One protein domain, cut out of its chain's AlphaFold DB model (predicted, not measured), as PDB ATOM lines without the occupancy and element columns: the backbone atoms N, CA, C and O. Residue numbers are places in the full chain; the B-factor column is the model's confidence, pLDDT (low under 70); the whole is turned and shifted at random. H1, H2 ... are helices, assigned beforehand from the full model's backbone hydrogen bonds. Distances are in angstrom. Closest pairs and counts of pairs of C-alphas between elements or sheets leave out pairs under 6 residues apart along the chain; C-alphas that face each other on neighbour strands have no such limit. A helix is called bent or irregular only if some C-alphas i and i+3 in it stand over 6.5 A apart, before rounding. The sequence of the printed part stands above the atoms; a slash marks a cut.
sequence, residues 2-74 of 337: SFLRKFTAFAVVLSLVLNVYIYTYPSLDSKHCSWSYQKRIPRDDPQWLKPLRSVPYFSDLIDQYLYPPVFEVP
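This is residues 2 to 74 of the 337 residues of an uncharacterized protein of Cyberlindnera jadinii (strain ATCC 18201 / CBS 1600 / BCRC 20928 / JCM 3617 / NBRC 0987 / NRRL Y-1542) (UniProt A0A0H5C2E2). What shape is this? It is a long helical arm on a small head: residues 2 to 23 of H1 stick out, while the end of H1, the short helices H2 and H3 and the unnamed stretches make the head. H1 kinks by 59 degrees near residue 23, where the arm meets the head. What is printed? There are 73 residues with three named helices, in the order H1, H2, H3, and no named strand; the class is all helix. How spread out is it? It is only just extended, close to loose, with a radius of gyration of the C-alphas of 17.0 A and spans of 59 by 28 by 16 A.

Where is the longest helix? H1, residues 2 to 29, runs 39.5 A from C-alpha 2 at (79.986, 15.145, 19.106) to C-alpha 29 at (47.547, -5.340, 9.615). It is irregular: C-alphas 23 and 26 are 8.1 A apart. Where are the others? H2, residues 47 to 53, spans 10.4 A and is only just irregular, with C-alphas 48 and 51 7.0 A apart. H3, residues 56 to 66, spans 14.9 A and ends at C-alpha 66 at (44.337, -0.926, 27.336).

What does H1 touch? With residues 24 to 29 alone it touches H3, about perpendicular at 86 degrees; the closest C-alphas, of Ser 27 and Tyr 57, are 5.2 A apart. H1 and H2 are apart. How do H2 and H3 stand? They touch only at the corner, C-alphas of Arg 53 and Ser 59 being closest at 4.1 A, at a steep tilt of 56 degrees, opposite ways. What do the backbones show? Every O i to N i+4 pair is within hydrogen-bond range in H3, against 20 of 24 in H1 and 1 of 3 in H2, where 3 of 4 O i to N i+3 pairs are.

How large is it? The two C-alphas farthest apart, of Ser 2 and Pro 74, are 60.9 A apart. Which links are long? H1 to H2 is a long link of 17 residues, and H2 to H3 is tight. Is anything cut or uncertain? The printed part has no cut, and no printed residue is under 70 in pLDDT.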
ATOM      1  N   SER A   2      81.310  14.855  19.711       85.44
ATOM      2  CA  SER A   2      79.986  15.145  19.106       85.44
ATOM      3  C   SER A   2      79.403  13.974  18.292       85.44
ATOM      4  O   SER A   2      78.234  13.638  18.456       85.44
ATOM      5  N   PHE A   3      80.232  13.284  17.496       93.06
ATOM      6  CA  PHE A   3      79.806  12.110  16.721       93.06
ATOM      7  C   PHE A   3      79.287  10.970  17.607       93.06
ATOM      8  O   PHE A   3      78.181  10.496  17.388       93.06
ATOM      9  N   LEU A   4      80.029  10.593  18.656       94.06
ATOM     10  CA  LEU A   4      79.624   9.519  19.571       94.06
ATOM     11  C   LEU A   4      78.286   9.826  20.259       94.06
ATOM     12  O   LEU A   4      77.439   8.945  20.361       94.06
ATOM     13  N   ARG A   5      78.056  11.081  20.675       94.50
ATOM     14  CA  ARG A   5      76.771  11.505  21.260       94.50
ATOM     15  C   ARG A   5      75.622  11.411  20.254       94.50
ATOM     16  O   ARG A   5      74.576  10.871  20.593       94.50
ATOM     17  N   LYS A   6      75.824  11.890  19.021       95.75
ATOM     18  CA  LYS A   6      74.820  11.798  17.947       95.75
ATOM     19  C   LYS A   6      74.516  10.347  17.572       95.75
ATOM     20  O   LYS A   6      73.352   9.990  17.453       95.75
ATOM     21  N   PHE A   7      75.549   9.515  17.444       96.31
ATOM     22  CA  PHE A   7      75.405   8.088  17.169       96.31
ATOM     23  C   PHE A   7      74.661   7.367  18.296       96.31
ATOM     24  O   PHE A   7      73.738   6.611  18.026       96.31
ATOM     25  N   THR A   8      74.997   7.657  19.556       96.56
ATOM     26  CA  THR A   8      74.298   7.083  20.717       96.56
ATOM     27  C   THR A   8      72.828   7.491  20.725       96.56
ATOM     28  O   THR A   8      71.962   6.637  20.872       96.56
ATOM     29  N   ALA A   9      72.526   8.775  20.510       96.38
ATOM     30  CA  ALA A   9      71.148   9.253  20.429       96.38
ATOM     31  C   ALA A   9      70.376   8.567  19.290       96.38
ATOM     32  O   ALA A   9      69.259   8.101  19.503       96.38
ATOM     33  N   PHE A  10      70.987   8.443  18.109       96.75
ATOM     34  CA  PHE A  10      70.405   7.715  16.985       96.75
ATOM     35  C   PHE A  10      70.141   6.244  17.329       96.75
ATOM     36  O   PHE A  10      69.032   5.768  17.115       96.75
ATOM     37  N   ALA A  11      71.120   5.539  17.901       97.38
ATOM     38  CA  ALA A  11      70.986   4.135  18.273       97.38
ATOM     39  C   ALA A  11      69.877   3.920  19.313       97.38
ATOM     40  O   ALA A  11      69.112   2.965  19.197       97.38
ATOM     41  N   VAL A  12      69.742   4.823  20.291       96.88
ATOM     42  CA  VAL A  12      68.655   4.783  21.282       96.88
ATOM     43  C   VAL A  12      67.302   4.991  20.612       96.88
ATOM     44  O   VAL A  12      66.398   4.187  20.819       96.88
ATOM     45  N   VAL A  13      67.160   6.023  19.776       97.12
ATOM     46  CA  VAL A  13      65.900   6.296  19.066       97.12
ATOM     47  C   VAL A  13      65.526   5.124  18.162       97.12
ATOM     48  O   VAL A  13      64.396   4.648  18.220       97.12
ATOM     49  N   LEU A  14      66.477   4.612  17.380       97.19
ATOM     50  CA  LEU A  14      66.269   3.451  16.521       97.19
ATOM     51  C   LEU A  14      65.851   2.225  17.338       97.19
ATOM     52  O   LEU A  14      64.903   1.543  16.965       97.19
ATOM     53  N   SER A  15      66.503   1.975  18.475       96.31
ATOM     54  CA  SER A  15      66.157   0.857  19.358       96.31
ATOM     55  C   SER A  15      64.744   0.992  19.918       96.31
ATOM     56  O   SER A  15      64.017   0.006  19.950       96.31
ATOM     57  N   LEU A  16      64.324   2.194  20.326       96.38
ATOM     58  CA  LEU A  16      62.961   2.440  20.806       96.38
ATOM     59  C   LEU A  16      61.927   2.205  19.700       96.38
ATOM     60  O   LEU A  16      60.936   1.517  19.932       96.38
ATOM     61  N   VAL A  17      62.179   2.716  18.492       96.06
ATOM     62  CA  VAL A  17      61.291   2.527  17.335       96.06
ATOM     63  C   VAL A  17      61.183   1.050  16.959       96.06
ATOM     64  O   VAL A  17      60.076   0.549  16.773       96.06
ATOM     65  N   LEU A  18      62.309   0.336  16.897       95.25
ATOM     66  CA  LEU A  18      62.320  -1.094  16.600       95.25
ATOM     67  C   LEU A  18      61.622  -1.904  17.692       95.25
ATOM     68  O   LEU A  18      60.867  -2.805  17.356       95.25
ATOM     69  N   ASN A  19      61.808  -1.571  18.973       94.12
ATOM     70  CA  ASN A  19      61.097  -2.242  20.064       94.12
ATOM     71  C   ASN A  19      59.582  -2.047  19.947       94.12
ATOM     72  O   ASN A  19      58.832  -3.011  20.045       94.12
ATOM     73  N   VAL A  20      59.118  -0.826  19.674       93.81
ATOM     74  CA  VAL A  20      57.692  -0.587  19.418       93.81
ATOM     75  C   VAL A  20      57.235  -1.449  18.244       93.81
ATOM     76  O   VAL A  20      56.283  -2.207  18.393       93.81
ATOM     77  N   TYR A  21      57.946  -1.409  17.117       94.69
ATOM     78  CA  TYR A  21      57.608  -2.191  15.929       94.69
ATOM     79  C   TYR A  21      57.520  -3.699  16.212       94.69
ATOM     80  O   TYR A  21      56.475  -4.292  15.973       94.69
ATOM     81  N   ILE A  22      58.556  -4.332  16.770       94.00
ATOM     82  CA  ILE A  22      58.580  -5.796  16.930       94.00
ATOM     83  C   ILE A  22      57.481  -6.308  17.866       94.00
ATOM     84  O   ILE A  22      56.987  -7.409  17.656       94.00
ATOM     85  N   TYR A  23      57.047  -5.529  18.859       93.94
ATOM     86  CA  TYR A  23      55.973  -5.946  19.767       93.94
ATOM     87  C   TYR A  23      54.571  -5.580  19.270       93.94
ATOM     88  O   TYR A  23      53.589  -6.019  19.863       93.94
ATOM     89  N   THR A  24      54.459  -4.793  18.197       95.44
ATOM     90  CA  THR A  24      53.174  -4.264  17.711       95.44
ATOM     91  C   THR A  24      52.953  -4.423  16.212       95.44
ATOM     92  O   THR A  24      51.925  -3.983  15.701       95.44
ATOM     93  N   TYR A  25      53.872  -5.065  15.486       95.12
ATOM     94  CA  TYR A  25      53.750  -5.255  14.043       95.12
ATOM     95  C   TYR A  25      52.428  -5.921  13.614       95.12
ATOM     96  O   TYR A  25      51.938  -5.538  12.552       95.12
ATOM     97  N   PRO A  26      51.768  -6.810  14.399       96.06
ATOM     98  CA  PRO A  26      50.468  -7.346  13.995       96.06
ATOM     99  C   PRO A  26      49.373  -6.273  13.921       96.06
ATOM    100  O   PRO A  26      48.403  -6.429  13.187       96.06
ATOM    101  N   SER A  27      49.521  -5.161  14.647       96.00
ATOM    102  CA  SER A  27      48.590  -4.028  14.599       96.00
ATOM    103  C   SER A  27      48.711  -3.209  13.312       96.00
ATOM    104  O   SER A  27      47.817  -2.417  13.015       96.00
ATOM    105  N   LEU A  28      49.793  -3.378  12.537       95.00
ATOM    106  CA  LEU A  28      49.924  -2.762  11.210       95.00
ATOM    107  C   LEU A  28      48.929  -3.365  10.210       95.00
ATOM    108  O   LEU A  28      48.472  -2.658   9.316       95.00
ATOM    109  N   ASP A  29      48.562  -4.636  10.398       93.62
ATOM    110  CA  ASP A  29      47.547  -5.340   9.615       93.62
ATOM    111  C   ASP A  29      46.625  -6.170  10.521       93.62
ATOM    112  O   ASP A  29      46.526  -7.399  10.462       93.62
ATOM    113  N   SER A  30      45.922  -5.460  11.402       92.06
ATOM    114  CA  SER A  30      45.065  -6.078  12.411       92.06
ATOM    115  C   SER A  30      43.936  -6.934  11.838       92.06
ATOM    116  O   SER A  30      43.418  -7.795  12.546       92.06
ATOM    117  N   LYS A  31      43.551  -6.730  10.572       89.44
ATOM    118  CA  LYS A  31      42.486  -7.497   9.909       89.44
ATOM    119  C   LYS A  31      42.912  -8.930   9.611       89.44
ATOM    120  O   LYS A  31      42.108  -9.835   9.807       89.44
ATOM    121  N   HIS A  32      44.152  -9.133   9.169       92.12
ATOM    122  CA  HIS A  32      44.693 -10.467   8.897       92.12
ATOM    123  C   HIS A  32      45.315 -11.109  10.141       92.12
ATOM    124  O   HIS A  32      45.435 -12.327  10.215       92.12
ATOM    125  N   CYS A  33      45.667 -10.308  11.150       92.56
ATOM    126  CA  CYS A  33      46.207 -10.805  12.414       92.56
ATOM    127  C   CYS A  33      45.142 -11.052  13.501       92.56
ATOM    128  O   CYS A  33      45.506 -11.219  14.663       92.56
ATOM    129  N   SER A  34      43.849 -11.058  13.172       90.81
ATOM    130  CA  SER A  34      42.745 -11.301  14.114       90.81
ATOM    131  C   SER A  34      41.768 -12.340  13.567       90.81
ATOM    132  O   SER A  34      41.673 -12.547  12.359       90.81
ATOM    133  N   TRP A  35      40.992 -12.972  14.450       90.56
ATOM    134  CA  TRP A  35      39.951 -13.914  14.036       90.56
ATOM    135  C   TRP A  35      38.815 -13.200  13.294       90.56
ATOM    136  O   TRP A  35      38.260 -12.217  13.783       90.56
ATOM    137  N   SER A  36      38.430 -13.721  12.126       85.94
ATOM    138  CA  SER A  36      37.473 -13.057  11.229       85.94
ATOM    139  C   SER A  36      36.023 -13.051  11.734       85.94
ATOM    140  O   SER A  36      35.264 -12.151  11.385       85.94
ATOM    141  N   TYR A  37      35.626 -14.021  12.564       81.69
ATOM    142  CA  TYR A  37      34.226 -14.240  12.965       81.69
ATOM    143  C   TYR A  37      33.954 -13.891  14.434       81.69
ATOM    144  O   TYR A  37      33.298 -14.637  15.154       81.69
ATOM    145  N   GLN A  38      34.444 -12.738  14.900       82.25
ATOM    146  CA  GLN A  38      34.211 -12.275  16.272       82.25
ATOM    147  C   GLN A  38      33.271 -11.069  16.313       82.25
ATOM    148  O   GLN A  38      33.613  -9.969  15.876       82.25
ATOM    149  N   LYS A  39      32.080 -11.251  16.892       84.19
ATOM    150  CA  LYS A  39      31.114 -10.161  17.059       84.19
ATOM    151  C   LYS A  39      31.406  -9.386  18.340       84.19
ATOM    152  O   LYS A  39      31.178  -9.874  19.444       84.19
ATOM    153  N   ARG A  40      31.957  -8.180  18.190       86.81
ATOM    154  CA  ARG A  40      32.275  -7.282  19.309       86.81
ATOM    155  C   ARG A  40      30.995  -6.720  19.922       86.81
ATOM    156  O   ARG A  40      30.130  -6.226  19.201       86.81
ATOM    157  N   ILE A  41      30.915  -6.732  21.248       87.69
ATOM    158  CA  ILE A  41      29.871  -6.036  21.999       87.69
ATOM    159  C   ILE A  41      30.230  -4.542  22.026       87.69
ATOM    160  O   ILE A  41      31.330  -4.200  22.482       87.69
ATOM    161  N   PRO A  42      29.355  -3.644  21.532       84.94
ATOM    162  CA  PRO A  42      29.604  -2.208  21.586       84.94
ATOM    163  C   PRO A  42      29.811  -1.728  23.026       84.94
ATOM    164  O   PRO A  42      29.128  -2.172  23.949       84.94
ATOM    165  N   ARG A  43      30.748  -0.800  23.213       82.00
ATOM    166  CA  ARG A  43      31.005  -0.126  24.488       82.00
ATOM    167  C   ARG A  43      31.278   1.347  24.215       82.00
ATOM    168  O   ARG A  43      31.942   1.670  23.232       82.00
ATOM    169  N   ASP A  44      30.813   2.208  25.110       83.50
ATOM    170  CA  ASP A  44      31.153   3.625  25.080       83.50
ATOM    171  C   ASP A  44      32.593   3.841  25.551       83.50
ATOM    172  O   ASP A  44      32.937   3.603  26.712       83.50
ATOM    173  N   ASP A  45      33.445   4.289  24.635       82.38
ATOM    174  CA  ASP A  45      34.812   4.675  24.961       82.38
ATOM    175  C   ASP A  45      34.871   6.106  25.524       82.38
ATOM    176  O   ASP A  45      34.152   6.999  25.054       82.38
ATOM    177  N   PRO A  46      35.793   6.378  26.468       88.25
ATOM    178  CA  PRO A  46      36.127   7.732  26.890       88.25
ATOM    179  C   PRO A  46      36.368   8.687  25.712       88.25
ATOM    180  O   PRO A  46      37.093   8.372  24.768       88.25
ATOM    181  N   GLN A  47      35.827   9.908  25.799       89.50
ATOM    182  CA  GLN A  47      35.894  10.908  24.721       89.50
ATOM    183  C   GLN A  47      37.333  11.205  24.255       89.50
ATOM    184  O   GLN A  47      37.556  11.454  23.072       89.50
ATOM    185  N   TRP A  48      38.308  11.144  25.167       89.56
ATOM    186  CA  TRP A  48      39.720  11.405  24.877       89.56
ATOM    187  C   TRP A  48      40.382  10.334  23.989       89.56
ATOM    188  O   TRP A  48      41.390  10.627  23.354       89.56
ATOM    189  N   LEU A  49      39.814   9.124  23.896       90.81
ATOM    190  CA  LEU A  49      40.328   8.047  23.038       90.81
ATOM    191  C   LEU A  49      39.875   8.166  21.581       90.81
ATOM    192  O   LEU A  49      40.504   7.577  20.701       90.81
ATOM    193  N   LYS A  50      38.809   8.925  21.298       89.25
ATOM    194  CA  LYS A  50      38.219   9.018  19.952       89.25
ATOM    195  C   LYS A  50      39.225   9.439  18.864       89.25
ATOM    196  O   LYS A  50      39.231   8.785  17.823       89.25
ATOM    197  N   PRO A  51      40.107  10.441  19.079       92.44
ATOM    198  CA  PRO A  51      41.116  10.808  18.082       92.44
ATOM    199  C   PRO A  51      42.180   9.727  17.858       92.44
ATOM    200  O   PRO A  51      42.707   9.602  16.761       92.44
ATOM    201  N   LEU A  52      42.512   8.932  18.881       91.81
ATOM    202  CA  LEU A  52      43.484   7.843  18.740       91.81
ATOM    203  C   LEU A  52      42.871   6.660  17.984       91.81
ATOM    204  O   LEU A  52      43.512   6.079  17.112       91.81
ATOM    205  N   ARG A  53      41.602   6.341  18.262       90.06
ATOM    206  CA  ARG A  53      40.879   5.247  17.600       90.06
ATOM    207  C   ARG A  53      40.562   5.499  16.123       90.06
ATOM    208  O   ARG A  53      40.258   4.546  15.416       90.06
ATOM    209  N   SER A  54      40.653   6.733  15.621       91.38
ATOM    210  CA  SER A  54      40.482   6.987  14.180       91.38
ATOM    211  C   SER A  54      41.648   6.466  13.335       91.38
ATOM    212  O   SER A  54      41.511   6.337  12.121       91.38
ATOM    213  N   VAL A  55      42.795   6.171  13.953       94.31
ATOM    214  CA  VAL A  55      43.944   5.557  13.283       94.31
ATOM    215  C   VAL A  55      43.910   4.045  13.540       94.31
ATOM    216  O   VAL A  55      44.000   3.643  14.701       94.31
ATOM    217  N   PRO A  56      43.833   3.190  12.499       94.19
ATOM    218  CA  PRO A  56      43.665   1.741  12.666       94.19
ATOM    219  C   PRO A  56      44.695   1.085  13.592       94.19
ATOM    220  O   PRO A  56      44.320   0.321  14.478       94.19
ATOM    221  N   TYR A  57      45.972   1.442  13.437       95.19
ATOM    222  CA  TYR A  57      47.063   0.923  14.265       95.19
ATOM    223  C   TYR A  57      46.870   1.245  15.756       95.19
ATOM    224  O   TYR A  57      46.901   0.349  16.595       95.19
ATOM    225  N   PHE A  58      46.605   2.512  16.101       95.12
ATOM    226  CA  PHE A  58      46.386   2.908  17.495       95.12
ATOM    227  C   PHE A  58      45.073   2.357  18.052       95.12
ATOM    228  O   PHE A  58      45.035   1.975  19.219       95.12
ATOM    229  N   SER A  59      44.019   2.266  17.234       93.06
ATOM    230  CA  SER A  59      42.770   1.618  17.641       93.06
ATOM    231  C   SER A  59      42.999   0.170  18.060       93.06
ATOM    232  O   SER A  59      42.517  -0.240  19.113       93.06
ATOM    233  N   ASP A  60      43.747  -0.589  17.258       94.19
ATOM    234  CA  ASP A  60      44.059  -1.982  17.562       94.19
ATOM    235  C   ASP A  60      44.959  -2.100  18.800       94.19
ATOM    236  O   ASP A  60      44.683  -2.916  19.669       94.19
ATOM    237  N   LEU A  61      45.963  -1.233  18.966       94.94
ATOM    238  CA  LEU A  61      46.783  -1.223  20.185       94.94
ATOM    239  C   LEU A  61      45.982  -0.944  21.455       94.94
ATOM    240  O   LEU A  61      46.196  -1.589  22.482       94.94
ATOM    241  N   ILE A  62      45.055   0.010  21.390       93.19
ATOM    242  CA  ILE A  62      44.144   0.290  22.498       93.19
ATOM    243  C   ILE A  62      43.330  -0.968  22.814       93.19
ATOM    244  O   ILE A  62      43.235  -1.339  23.983       93.19
ATOM    245  N   ASP A  63      42.807  -1.649  21.792       91.44
ATOM    246  CA  ASP A  63      42.052  -2.892  21.952       91.44
ATOM    247  C   ASP A  63      42.909  -4.046  22.496       91.44
ATOM    248  O   ASP A  63      42.409  -4.846  23.269       91.44
ATOM    249  N   GLN A  64      44.193  -4.148  22.163       91.31
ATOM    250  CA  GLN A  64      45.039  -5.250  22.641       91.31
ATOM    251  C   GLN A  64      45.565  -5.047  24.070       91.31
ATOM    252  O   GLN A  64      45.703  -6.018  24.814       91.31
ATOM    253  N   TYR A  65      45.871  -3.806  24.469       90.94
ATOM    254  CA  TYR A  65      46.641  -3.547  25.696       90.94
ATOM    255  C   TYR A  65      45.922  -2.722  26.764       90.94
ATOM    256  O   TYR A  65      46.271  -2.841  27.937       90.94
ATOM    257  N   LEU A  66      44.959  -1.871  26.396       91.06
ATOM    258  CA  LEU A  66      44.337  -0.926  27.336       91.06
ATOM    259  C   LEU A  66      42.866  -1.245  27.601       91.06
ATOM    260  O   LEU A  66      42.425  -1.229  28.748       91.06
ATOM    261  N   TYR A  67      42.110  -1.541  26.545       89.81
ATOM    262  CA  TYR A  67      40.672  -1.789  26.601       89.81
ATOM    263  C   TYR A  67      40.288  -3.002  25.736       89.81
ATOM    264  O   TYR A  67      39.670  -2.819  24.682       89.81
ATOM    265  N   PRO A  68      40.608  -4.235  26.189       89.12
ATOM    266  CA  PRO A  68      40.237  -5.468  25.504       89.12
ATOM    267  C   PRO A  68      38.766  -5.512  25.078       89.12
ATOM    268  O   PRO A  68      37.881  -5.284  25.916       89.12
ATOM    269  N   PRO A  69      38.472  -5.788  23.791       86.94
ATOM    270  CA  PRO A  69      37.105  -5.947  23.328       86.94
ATOM    271  C   PRO A  69      36.461  -7.159  24.003       86.94
ATOM    272  O   PRO A  69      37.064  -8.223  24.125       86.94
ATOM    273  N   VAL A  70      35.202  -7.001  24.403       88.00
ATOM    274  CA  VAL A  70      34.363  -8.128  24.808       88.00
ATOM    275  C   VAL A  70      33.617  -8.605  23.572       88.00
ATOM    276  O   VAL A  70      33.021  -7.799  22.852       88.00
ATOM    277  N   PHE A  71      33.663  -9.905  23.316       88.38
ATOM    278  CA  PHE A  71      32.973 -10.528  22.195       88.38
ATOM    279  C   PHE A  71      31.742 -11.289  22.680       88.38
ATOM    280  O   PHE A  71      31.713 -11.783  23.808       88.38
ATOM    281  N   GLU A  72      30.726 -11.380  21.825       88.50
ATOM    282  CA  GLU A  72      29.601 -12.279  22.054       88.50
ATOM    283  C   GLU A  72      30.118 -13.717  22.145       88.50
ATOM    284  O   GLU A  72      30.899 -14.164  21.303       88.50
ATOM    285  N   VAL A  73      29.693 -14.438  23.183       84.06
ATOM    286  CA  VAL A  73      30.030 -15.853  23.338       84.06
ATOM    287  C   VAL A  73      29.165 -16.639  22.351       84.06
ATOM    288  O   VAL A  73      27.934 -16.596  22.471       84.06
ATOM    289  N   PRO A  74      29.756 -17.331  21.361       84.19
ATOM    290  CA  PRO A  74      28.971 -18.130  20.437       84.19
ATOM    291  C   PRO A  74      28.325 -19.303  21.187       84.19
ATOM    292  O   PRO A  74      28.867 -19.803  22.172       84.19
TER     293      PRO A  74